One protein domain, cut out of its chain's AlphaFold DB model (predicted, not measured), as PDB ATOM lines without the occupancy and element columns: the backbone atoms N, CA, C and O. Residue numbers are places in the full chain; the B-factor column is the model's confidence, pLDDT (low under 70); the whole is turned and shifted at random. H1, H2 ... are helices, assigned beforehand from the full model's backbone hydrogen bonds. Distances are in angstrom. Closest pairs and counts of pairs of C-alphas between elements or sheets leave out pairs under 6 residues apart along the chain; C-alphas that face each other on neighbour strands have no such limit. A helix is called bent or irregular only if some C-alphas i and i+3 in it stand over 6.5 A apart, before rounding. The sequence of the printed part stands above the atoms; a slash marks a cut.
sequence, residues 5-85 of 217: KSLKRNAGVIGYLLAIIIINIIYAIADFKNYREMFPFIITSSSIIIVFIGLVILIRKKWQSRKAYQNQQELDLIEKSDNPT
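This is residues 5 to 85 of the 217 residues of an uncharacterized protein of Candidatus Heimdallarchaeota archaeon (UniProt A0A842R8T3). One very long helix, H2, makes the length of this domain, and a shorter helix, H1, is joined to it at one end by a tight turn and folds back along part of it, with an open gap between them. H2 reaches well beyond the free end of H1, and residues 80 to 85 trail from its far end. The printed part has 81 residues with two named helices, H1 then H2, and no named strand; the class is all helix. It is extended, with a radius of gyration of the C-alphas of 22.3 A and spans of 75 by 25 by 14 A.

Look first at H2, residues 35 to 79, which has a kink of 37 degrees near residue 42. It is irregular: C-alphas 37 and 40 are 7.7 A apart, and its line is a rough one. A tight link of 4 residues joins it to H1, residues 5 to 30. H1 and H2 are apart, but only just: their closest C-alphas are 8.4 A from each other. O i to N i+4 pairs are within hydrogen-bond range in 19 of 22 cases in H1 and 38 of 41 in H2.

Find C-alpha 35 at (33.446, 32.443, -45.412); from there H2 runs 64.5 A to C-alpha 79 at (34.670, -31.439, -53.874), with y falling. H1 starts at C-alpha 5, (26.191, -8.910, -32.544), and runs 39.0 A to C-alpha 30, with y rising.

The two C-alphas farthest apart, those of Lys 33 and Asp 82, are 75.0 A apart. Residues 5 to 27, 29 to 37 and 43 to 85 stand free. The printed part has no cut. Its mean pLDDT is 79.8; look for values under 70 at residues 5 to 10, 31 to 36, 38 to 39, 42 and 84 to 85.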
ATOM      1  N   LYS A   5      25.419  -9.679 -33.531       55.47
ATOM      2  CA  LYS A   5      26.191  -8.910 -32.544       55.47
ATOM      3  C   LYS A   5      27.209  -7.957 -33.189       55.47
ATOM      4  O   LYS A   5      27.632  -7.002 -32.544       55.47
ATOM      5  N   SER A   6      27.584  -8.170 -34.452       55.31
ATOM      6  CA  SER A   6      28.463  -7.268 -35.212       55.31
ATOM      7  C   SER A   6      27.746  -5.975 -35.619       55.31
ATOM      8  O   SER A   6      28.279  -4.880 -35.444       55.31
ATOM      9  N   LEU A   7      26.482  -6.071 -36.052       53.12
ATOM     10  CA  LEU A   7      25.724  -4.907 -36.526       53.12
ATOM     11  C   LEU A   7      25.437  -3.891 -35.406       53.12
ATOM     12  O   LEU A   7      25.468  -2.687 -35.641       53.12
ATOM     13  N   LYS A   8      25.231  -4.365 -34.168       63.31
ATOM     14  CA  LYS A   8      25.046  -3.487 -33.000       63.31
ATOM     15  C   LYS A   8      26.314  -2.726 -32.606       63.31
ATOM     16  O   LYS A   8      26.203  -1.603 -32.131       63.31
ATOM     17  N   ARG A   9      27.505  -3.295 -32.829       64.50
ATOM     18  CA  ARG A   9      28.777  -2.615 -32.523       64.50
ATOM     19  C   ARG A   9      29.091  -1.485 -33.506       64.50
ATOM     20  O   ARG A   9      29.688  -0.493 -33.110       64.50
ATOM     21  N   ASN A  10      28.617  -1.587 -34.746       64.00
ATOM     22  CA  ASN A  10      28.895  -0.584 -35.778       64.00
ATOM     23  C   ASN A  10      27.847   0.539 -35.843       64.00
ATOM     24  O   ASN A  10      28.124   1.590 -36.416       64.00
ATOM     25  N   ALA A  11      26.666   0.353 -35.239       74.50
ATOM     26  CA  ALA A  11      25.615   1.374 -35.215       74.50
ATOM     27  C   ALA A  11      26.060   2.661 -34.493       74.50
ATOM     28  O   ALA A  11      25.749   3.755 -34.957       74.50
ATOM     29  N   GLY A  12      26.847   2.538 -33.417       79.44
ATOM     30  CA  GLY A  12      27.402   3.696 -32.706       79.44
ATOM     31  C   GLY A  12      28.407   4.489 -33.546       79.44
ATOM     32  O   GLY A  12      28.365   5.714 -33.563       79.44
ATOM     33  N   VAL A  13      29.256   3.795 -34.313       79.81
ATOM     34  CA  VAL A  13      30.261   4.433 -35.182       79.81
ATOM     35  C   VAL A  13      29.592   5.179 -36.337       79.81
ATOM     36  O   VAL A  13      29.961   6.310 -36.636       79.81
ATOM     37  N   ILE A  14      28.571   4.577 -36.957       81.62
ATOM     38  CA  ILE A  14      27.812   5.221 -38.039       81.62
ATOM     39  C   ILE A  14      27.064   6.454 -37.512       81.62
ATOM     40  O   ILE A  14      27.113   7.503 -38.146       81.62
ATOM     41  N   GLY A  15      26.431   6.356 -36.337       85.62
ATOM     42  CA  GLY A  15      25.754   7.493 -35.707       85.62
ATOM     43  C   GLY A  15      26.704   8.654 -35.397       85.62
ATOM     44  O   GLY A  15      26.387   9.801 -35.699       85.62
ATOM     45  N   TYR A  16      27.895   8.360 -34.872       85.31
ATOM     46  CA  TYR A  16      28.915   9.371 -34.581       85.31
ATOM     47  C   TYR A  16      29.426  10.080 -35.846       85.31
ATOM     48  O   TYR A  16      29.543  11.303 -35.866       85.31
ATOM     49  N   LEU A  17      29.662   9.337 -36.934       82.25
ATOM     50  CA  LEU A  17      30.078   9.920 -38.215       82.25
ATOM     51  C   LEU A  17      28.995  10.822 -38.820       82.25
ATOM     52  O   LEU A  17      29.310  11.905 -39.310       82.25
ATOM     53  N   LEU A  18      27.726  10.411 -38.753       84.75
ATOM     54  CA  LEU A  18      26.609  11.243 -39.208       84.75
ATOM     55  C   LEU A  18      26.477  12.519 -38.369       84.75
ATOM     56  O   LEU A  18      26.263  13.586 -38.935       84.75
ATOM     57  N   ALA A  19      26.677  12.436 -37.051       87.62
ATOM     58  CA  ALA A  19      26.663  13.607 -36.178       87.62
ATOM     59  C   ALA A  19      27.770  14.614 -36.541       87.62
ATOM     60  O   ALA A  19      27.489  15.804 -36.642       87.62
ATOM     61  N   ILE A  20      28.997  14.155 -36.822       84.12
ATOM     62  CA  ILE A  20      30.098  15.032 -37.266       84.12
ATOM     63  C   ILE A  20      29.761  15.716 -38.597       84.12
ATOM     64  O   ILE A  20      30.002  16.912 -38.755       84.12
ATOM     65  N   ILE A  21      29.197  14.975 -39.556       83.56
ATOM     66  CA  ILE A  21      28.800  15.533 -40.856       83.56
ATOM     67  C   ILE A  21      27.724  16.610 -40.667       83.56
ATOM     68  O   ILE A  21      27.857  17.699 -41.216       83.56
ATOM     69  N   ILE A  22      26.701  16.338 -39.853       86.88
ATOM     70  CA  ILE A  22      25.622  17.293 -39.567       86.88
ATOM     71  C   ILE A  22      26.168  18.546 -38.873       86.88
ATOM     72  O   ILE A  22      25.829  19.651 -39.280       86.88
ATOM     73  N   ILE A  23      27.052  18.397 -37.881       85.44
ATOM     74  CA  ILE A  23      27.683  19.531 -37.187       85.44
ATOM     75  C   ILE A  23      28.466  20.404 -38.179       85.44
ATOM     76  O   ILE A  23      28.280  21.618 -38.191       85.44
ATOM     77  N   ASN A  24      29.273  19.807 -39.060       79.75
ATOM     78  CA  ASN A  24      30.014  20.556 -40.082       79.75
ATOM     79  C   ASN A  24      29.086  21.290 -41.064       79.75
ATOM     80  O   ASN A  24      29.381  22.420 -41.449       79.75
ATOM     81  N   ILE A  25      27.955  20.685 -41.442       82.06
ATOM     82  CA  ILE A  25      26.943  21.335 -42.288       82.06
ATOM     83  C   ILE A  25      26.302  22.519 -41.551       82.06
ATOM     84  O   ILE A  25      26.171  23.593 -42.132       82.06
ATOM     85  N   ILE A  26      25.948  22.358 -40.272       85.00
ATOM     86  CA  ILE A  26      25.369  23.436 -39.456       85.00
ATOM     87  C   ILE A  26      26.356  24.601 -39.323       85.00
ATOM     88  O   ILE A  26      25.958  25.742 -39.540       85.00
ATOM     89  N   TYR A  27      27.637  24.337 -39.043       81.19
ATOM     90  CA  TYR A  27      28.669  25.380 -39.001       81.19
ATOM     91  C   TYR A  27      28.841  26.080 -40.357       81.19
ATOM     92  O   TYR A  27      28.933  27.305 -40.403       81.19
ATOM     93  N   ALA A  28      28.812  25.330 -41.463       74.38
ATOM     94  CA  ALA A  28      28.898  25.901 -42.806       74.38
ATOM     95  C   ALA A  28      27.708  26.816 -43.149       74.38
ATOM     96  O   ALA A  28      27.887  27.798 -43.868       74.38
ATOM     97  N   ILE A  29      26.508  26.514 -42.642       78.88
ATOM     98  CA  ILE A  29      25.304  27.336 -42.847       78.88
ATOM     99  C   ILE A  29      25.299  28.549 -41.907       78.88
ATOM    100  O   ILE A  29      24.972  29.655 -42.335       78.88
ATOM    101  N   ALA A  30      25.671  28.361 -40.637       77.62
ATOM    102  CA  ALA A  30      25.645  29.412 -39.622       77.62
ATOM    103  C   ALA A  30      26.649  30.543 -39.901       77.62
ATOM    104  O   ALA A  30      26.373  31.691 -39.559       77.62
ATOM    105  N   ASP A  31      27.773  30.245 -40.561       64.12
ATOM    106  CA  ASP A  31      28.861  31.206 -40.789       64.12
ATOM    107  C   ASP A  31      28.998  31.653 -42.259       64.12
ATOM    108  O   ASP A  31      30.064  32.062 -42.729       64.12
ATOM    109  N   PHE A  32      27.896  31.617 -43.022       60.75
ATOM    110  CA  PHE A  32      27.879  32.004 -44.443       60.75
ATOM    111  C   PHE A  32      28.288  33.474 -44.688       60.75
ATOM    112  O   PHE A  32      28.633  33.851 -45.806       60.75
ATOM    113  N   LYS A  33      28.296  34.320 -43.645       64.56
ATOM    114  CA  LYS A  33      28.718  35.727 -43.739       64.56
ATOM    115  C   LYS A  33      30.231  35.948 -43.605       64.56
ATOM    116  O   LYS A  33      30.685  37.017 -44.002       64.56
ATOM    117  N   ASN A  34      31.010  34.976 -43.120       66.25
ATOM    118  CA  ASN A  34      32.446  35.146 -42.837       66.25
ATOM    119  C   ASN A  34      33.356  34.145 -43.585       66.25
ATOM    120  O   ASN A  34      34.511  33.915 -43.229       66.25
ATOM    121  N   TYR A  35      32.844  33.564 -44.674       64.06
ATOM    122  CA  TYR A  35      33.446  32.443 -45.412       64.06
ATOM    123  C   TYR A  35      34.818  32.720 -46.056       64.06
ATOM    124  O   TYR A  35      35.515  31.793 -46.471       64.06
ATOM    125  N   ARG A  36      35.221  33.992 -46.164       68.69
ATOM    126  CA  ARG A  36      36.453  34.394 -46.861       68.69
ATOM    127  C   ARG A  36      37.726  34.031 -46.086       68.69
ATOM    128  O   ARG A  36      38.737  33.746 -46.716       68.69
ATOM    129  N   GLU A  37      37.659  33.975 -44.756       73.38
ATOM    130  CA  GLU A  37      38.816  33.709 -43.882       73.38
ATOM    131  C   GLU A  37      38.977  32.208 -43.541       73.38
ATOM    132  O   GLU A  37      40.071  31.754 -43.213       73.38
ATOM    133  N   MET A  38      37.916  31.393 -43.660       66.25
ATOM    134  CA  MET A  38      37.947  29.957 -43.303       66.25
ATOM    135  C   MET A  38      38.294  29.000 -44.454       66.25
ATOM    136  O   MET A  38      38.477  27.800 -44.231       66.25
ATOM    137  N   PHE A  39      38.434  29.504 -45.680       65.69
ATOM    138  CA  PHE A  39      38.749  28.701 -46.868       65.69
ATOM    139  C   PHE A  39      39.927  27.705 -46.699       65.69
ATOM    140  O   PHE A  39      39.780  26.547 -47.109       65.69
ATOM    141  N   PRO A  40      41.064  28.049 -46.054       70.62
ATOM    142  CA  PRO A  40      42.168  27.096 -45.879       70.62
ATOM    143  C   PRO A  40      41.844  25.912 -44.943       70.62
ATOM    144  O   PRO A  40      42.402  24.827 -45.119       70.62
ATOM    145  N   PHE A  41      40.910  26.052 -43.996       70.44
ATOM    146  CA  PHE A  41      40.499  24.951 -43.109       70.44
ATOM    147  C   PHE A  41      39.576  23.939 -43.810       70.44
ATOM    148  O   PHE A  41      39.611  22.738 -43.530       70.44
ATOM    149  N   ILE A  42      38.786  24.393 -44.784       68.31
ATOM    150  CA  ILE A  42      37.911  23.525 -45.587       68.31
ATOM    151  C   ILE A  42      38.741  22.660 -46.552       68.31
ATOM    152  O   ILE A  42      38.468  21.471 -46.745       68.31
ATOM    153  N   ILE A  43      39.818  23.210 -47.118       73.69
ATOM    154  CA  ILE A  43      40.716  22.461 -48.014       73.69
ATOM    155  C   ILE A  43      41.482  21.365 -47.253       73.69
ATOM    156  O   ILE A  43      41.643  20.244 -47.745       73.69
ATOM    157  N   THR A  44      41.930  21.645 -46.028       77.94
ATOM    158  CA  THR A  44      42.669  20.653 -45.232       77.94
ATOM    159  C   THR A  44      41.754  19.536 -44.727       77.94
ATOM    160  O   THR A  44      42.101  18.359 -44.833       77.94
ATOM    161  N   SER A  45      40.546  19.871 -44.268       79.19
ATOM    162  CA  SER A  45      39.556  18.882 -43.820       79.19
ATOM    163  C   SER A  45      39.017  18.004 -44.957       79.19
ATOM    164  O   SER A  45      38.905  16.788 -44.788       79.19
ATOM    165  N   SER A  46      38.764  18.564 -46.144       80.06
ATOM    166  CA  SER A  46      38.344  17.782 -47.318       80.06
ATOM    167  C   SER A  46      39.409  16.777 -47.769       80.06
ATOM    168  O   SER A  46      39.079  15.630 -48.076       80.06
ATOM    169  N   SER A  47      40.689  17.151 -47.711       82.19
ATOM    170  CA  SER A  47      41.808  16.244 -48.005       82.19
ATOM    171  C   SER A  47      41.836  15.045 -47.049       82.19
ATOM    172  O   SER A  47      41.989  13.901 -47.478       82.19
ATOM    173  N   ILE A  48      41.604  15.286 -45.754       83.12
ATOM    174  CA  ILE A  48      41.520  14.233 -44.735       83.12
ATOM    175  C   ILE A  48      40.336  13.296 -45.021       83.12
ATOM    176  O   ILE A  48      40.500  12.075 -45.015       83.12
ATOM    177  N   ILE A  49      39.159  13.842 -45.341       83.00
ATOM    178  CA  ILE A  49      37.960  13.053 -45.668       83.00
ATOM    179  C   ILE A  49      38.205  12.150 -46.885       83.00
ATOM    180  O   ILE A  49      37.860  10.968 -46.847       83.00
ATOM    181  N   ILE A  50      38.847  12.663 -47.939       85.81
ATOM    182  CA  ILE A  50      39.180  11.879 -49.139       85.81
ATOM    183  C   ILE A  50      40.101  10.702 -48.787       85.81
ATOM    184  O   ILE A  50      39.859   9.578 -49.235       85.81
ATOM    185  N   VAL A  51      41.112  10.921 -47.936       89.75
ATOM    186  CA  VAL A  51      42.009   9.853 -47.462       89.75
ATOM    187  C   VAL A  51      41.240   8.794 -46.667       89.75
ATOM    188  O   VAL A  51      41.427   7.598 -46.902       89.75
ATOM    189  N   PHE A  52      40.325   9.199 -45.781       86.81
ATOM    190  CA  PHE A  52      39.486   8.260 -45.031       86.81
ATOM    191  C   PHE A  52      38.562   7.442 -45.939       86.81
ATOM    192  O   PHE A  52      38.474   6.224 -45.776       86.81
ATOM    193  N   ILE A  53      37.911   8.073 -46.922       87.19
ATOM    194  CA  ILE A  53      37.071   7.373 -47.904       87.19
ATOM    195  C   ILE A  53      37.914   6.351 -48.680       87.19
ATOM    196  O   ILE A  53      37.523   5.187 -48.790       87.19
ATOM    197  N   GLY A  54      39.102   6.749 -49.149       90.88
ATOM    198  CA  GLY A  54      40.044   5.853 -49.821       90.88
ATOM    199  C   GLY A  54      40.440   4.652 -48.955       90.88
ATOM    200  O   GLY A  54      40.396   3.508 -49.415       90.88
ATOM    201  N   LEU A  55      40.746   4.882 -47.676       93.88
ATOM    202  CA  LEU A  55      41.095   3.825 -46.726       93.88
ATOM    203  C   LEU A  55      39.930   2.852 -46.489       93.88
ATOM    204  O   LEU A  55      40.130   1.635 -46.505       93.88
ATOM    205  N   VAL A  56      38.703   3.356 -46.329       88.50
ATOM    206  CA  VAL A  56      37.496   2.526 -46.169       88.50
ATOM    207  C   VAL A  56      37.262   1.650 -47.404       88.50
ATOM    208  O   VAL A  56      36.968   0.458 -47.266       88.50
ATOM    209  N   ILE A  57      37.453   2.195 -48.610       89.94
ATOM    210  CA  ILE A  57      37.348   1.439 -49.866       89.94
ATOM    211  C   ILE A  57      38.404   0.324 -49.918       89.94
ATOM    212  O   ILE A  57      38.069  -0.823 -50.230       89.94
ATOM    213  N   LEU A  58      39.660   0.614 -49.553       91.69
ATOM    214  CA  LEU A  58      40.738  -0.383 -49.513       91.69
ATOM    215  C   LEU A  58      40.458  -1.504 -48.503       91.69
ATOM    216  O   LEU A  58      40.615  -2.684 -48.832       91.69
ATOM    217  N   ILE A  59      39.990  -1.158 -47.301       88.62
ATOM    218  CA  ILE A  59      39.609  -2.134 -46.271       88.62
ATOM    219  C   ILE A  59      38.478  -3.029 -46.785       88.62
ATOM    220  O   ILE A  59      38.552  -4.254 -46.659       88.62
ATOM    221  N   ARG A  60      37.454  -2.446 -47.422       86.75
ATOM    222  CA  ARG A  60      36.323  -3.198 -47.984       86.75
ATOM    223  C   ARG A  60      36.771  -4.149 -49.095       86.75
ATOM    224  O   ARG A  60      36.356  -5.308 -49.094       86.75
ATOM    225  N   LYS A  61      37.655  -3.702 -49.994       88.94
ATOM    226  CA  LYS A  61      38.215  -4.533 -51.073       88.94
ATOM    227  C   LYS A  61      39.021  -5.710 -50.515       88.94
ATOM    228  O   LYS A  61      38.819  -6.850 -50.931       88.94
ATOM    229  N   LYS A  62      39.870  -5.464 -49.511       89.75
ATOM    230  CA  LYS A  62      40.650  -6.513 -48.830       89.75
ATOM    231  C   LYS A  62      39.753  -7.517 -48.101       89.75
ATOM    232  O   LYS A  62      40.017  -8.716 -48.138       89.75
ATOM    233  N   TRP A  63      38.676  -7.048 -47.469       91.62
ATOM    234  CA  TRP A  63      37.700  -7.918 -46.813       91.62
ATOM    235  C   TRP A  63      36.953  -8.809 -47.814       91.62
ATOM    236  O   TRP A  63      36.832 -10.010 -47.584       91.62
ATOM    237  N   GLN A  64      36.516  -8.254 -48.949       90.38
ATOM    238  CA  GLN A  64      35.875  -9.047 -50.000       90.38
ATOM    239  C   GLN A  64      36.814 -10.104 -50.587       90.38
ATOM    240  O   GLN A  64      36.393 -11.243 -50.768       90.38
ATOM    241  N   SER A  65      38.090  -9.769 -50.799       90.25
ATOM    242  CA  SER A  65      39.094 -10.734 -51.266       90.25
ATOM    243  C   SER A  65      39.285 -11.896 -50.283       90.25
ATOM    244  O   SER A  65      39.260 -13.054 -50.696       90.25
ATOM    245  N   ARG A  66      39.373 -11.623 -48.973       89.56
ATOM    246  CA  ARG A  66      39.435 -12.686 -47.950       89.56
ATOM    247  C   ARG A  66      38.193 -13.573 -47.954       89.56
ATOM    248  O   ARG A  66      38.314 -14.782 -47.800       89.56
ATOM    249  N   LYS A  67      37.013 -12.982 -48.143       86.44
ATOM    250  CA  LYS A  67      35.756 -13.734 -48.202       86.44
ATOM    251  C   LYS A  67      35.682 -14.631 -49.441       86.44
ATOM    252  O   LYS A  67      35.244 -15.767 -49.328       86.44
ATOM    253  N   ALA A  68      36.154 -14.152 -50.592       87.62
ATOM    254  CA  ALA A  68      36.257 -14.965 -51.803       87.62
ATOM    255  C   ALA A  68      37.198 -16.165 -51.601       87.62
ATOM    256  O   ALA A  68      36.849 -17.278 -51.974       87.62
ATOM    257  N   TYR A  69      38.338 -15.956 -50.934       91.62
ATOM    258  CA  TYR A  69      39.271 -17.037 -50.606       91.62
ATOM    259  C   TYR A  69      38.659 -18.085 -49.662       91.62
ATOM    260  O   TYR A  69      38.811 -19.279 -49.895       91.62
ATOM    261  N   GLN A  70      37.924 -17.657 -48.628       88.38
ATOM    262  CA  GLN A  70      37.222 -18.581 -47.727       88.38
ATOM    263  C   GLN A  70      36.153 -19.398 -48.458       88.38
ATOM    264  O   GLN A  70      36.104 -20.611 -48.289       88.38
ATOM    265  N   ASN A  71      35.346 -18.752 -49.305       85.62
ATOM    266  CA  ASN A  71      34.338 -19.451 -50.102       85.62
ATOM    267  C   ASN A  71      34.977 -20.492 -51.037       85.62
ATOM    268  O   ASN A  71      34.424 -21.572 -51.206       85.62
ATOM    269  N   GLN A  72      36.139 -20.183 -51.623       90.19
ATOM    270  CA  GLN A  72      36.858 -21.126 -52.479       90.19
ATOM    271  C   GLN A  72      37.358 -22.340 -51.687       90.19
ATOM    272  O   GLN A  72      37.150 -23.469 -52.111       90.19
ATOM    273  N   GLN A  73      37.938 -22.123 -50.500       93.69
ATOM    274  CA  GLN A  73      38.352 -23.226 -49.627       93.69
ATOM    275  C   GLN A  73      37.177 -24.121 -49.212       93.69
ATOM    276  O   GLN A  73      37.338 -25.335 -49.125       93.69
ATOM    277  N   GLU A  74      35.998 -23.545 -48.955       87.12
ATOM    278  CA  GLU A  74      34.797 -24.333 -48.657       87.12
ATOM    279  C   GLU A  74      34.354 -25.185 -49.856       87.12
ATOM    280  O   GLU A  74      33.975 -26.339 -49.662       87.12
ATOM    281  N   LEU A  75      34.444 -24.666 -51.085       84.56
ATOM    282  CA  LEU A  75      34.134 -25.426 -52.302       84.56
ATOM    283  C   LEU A  75      35.117 -26.584 -52.524       84.56
ATOM    284  O   LEU A  75      34.671 -27.707 -52.754       84.56
ATOM    285  N   ASP A  76      36.420 -26.345 -52.360       89.19
ATOM    286  CA  ASP A  76      37.453 -27.381 -52.504       89.19
ATOM    287  C   ASP A  76      37.285 -28.510 -51.461       89.19
ATOM    288  O   ASP A  76      37.582 -29.678 -51.725       89.19
ATOM    289  N   LEU A  77      36.802 -28.181 -50.254       86.31
ATOM    290  CA  LEU A  77      36.481 -29.167 -49.214       86.31
ATOM    291  C   LEU A  77      35.228 -29.987 -49.551       86.31
ATOM    292  O   LEU A  77      35.176 -31.173 -49.223       86.31
ATOM    293  N   ILE A  78      34.229 -29.377 -50.196       79.81
ATOM    294  CA  ILE A  78      33.025 -30.081 -50.659       79.81
ATOM    295  C   ILE A  78      33.373 -31.033 -51.808       79.81
ATOM    296  O   ILE A  78      32.889 -32.162 -51.813       79.81
ATOM    297  N   GLU A  79      34.231 -30.613 -52.741       87.50
ATOM    298  CA  GLU A  79      34.670 -31.439 -53.874       87.50
ATOM    299  C   GLU A  79      35.426 -32.698 -53.422       87.50
ATOM    300  O   GLU A  79      35.238 -33.771 -53.988       87.50
ATOM    301  N   LYS A  80      36.225 -32.603 -52.350       88.06
ATOM    302  CA  LYS A  80      36.982 -33.737 -51.787       88.06
ATOM    303  C   LYS A  80      36.164 -34.678 -50.894       88.06
ATOM    304  O   LYS A  80      36.719 -35.640 -50.373       88.06
ATOM    305  N   SER A  81      34.884 -34.399 -50.652       83.12
ATOM    306  CA  SER A  81      34.039 -35.220 -49.780       83.12
ATOM    307  C   SER A  81      33.357 -36.342 -50.572       83.12
ATOM    308  O   SER A  81      32.507 -36.066 -51.416       83.12
ATOM    309  N   ASP A  82      33.603 -37.600 -50.190       82.56
ATOM    310  CA  ASP A  82      33.038 -38.821 -50.806       82.56
ATOM    311  C   ASP A  82      31.492 -38.938 -50.736       82.56
ATOM    312  O   ASP A  82      30.902 -39.893 -51.241       82.56
ATOM    313  N   ASN A  83      30.798 -37.982 -50.104       72.56
ATOM    314  CA  ASN A  83      29.333 -37.911 -50.061       72.56
ATOM    315  C   ASN A  83      28.812 -36.451 -50.145       72.56
ATOM    316  O   ASN A  83      28.418 -35.865 -49.127       72.56
ATOM    317  N   PRO A  84      28.784 -35.842 -51.347       59.50
ATOM    318  CA  PRO A  84      28.453 -34.423 -51.550       59.50
ATOM    319  C   PRO A  84      26.982 -34.074 -51.237       59.50
ATOM    320  O   PRO A  84      26.649 -32.933 -50.898       59.50
ATOM    321  N   THR A  85      26.083 -35.059 -51.289       62.75
ATOM    322  CA  THR A  85      24.630 -34.858 -51.165       62.75
ATOM    323  C   THR A  85      24.178 -34.640 -49.717       62.75
ATOM    324  O   THR A  85      23.179 -33.969 -49.465       62.75
TER     325      THR A  85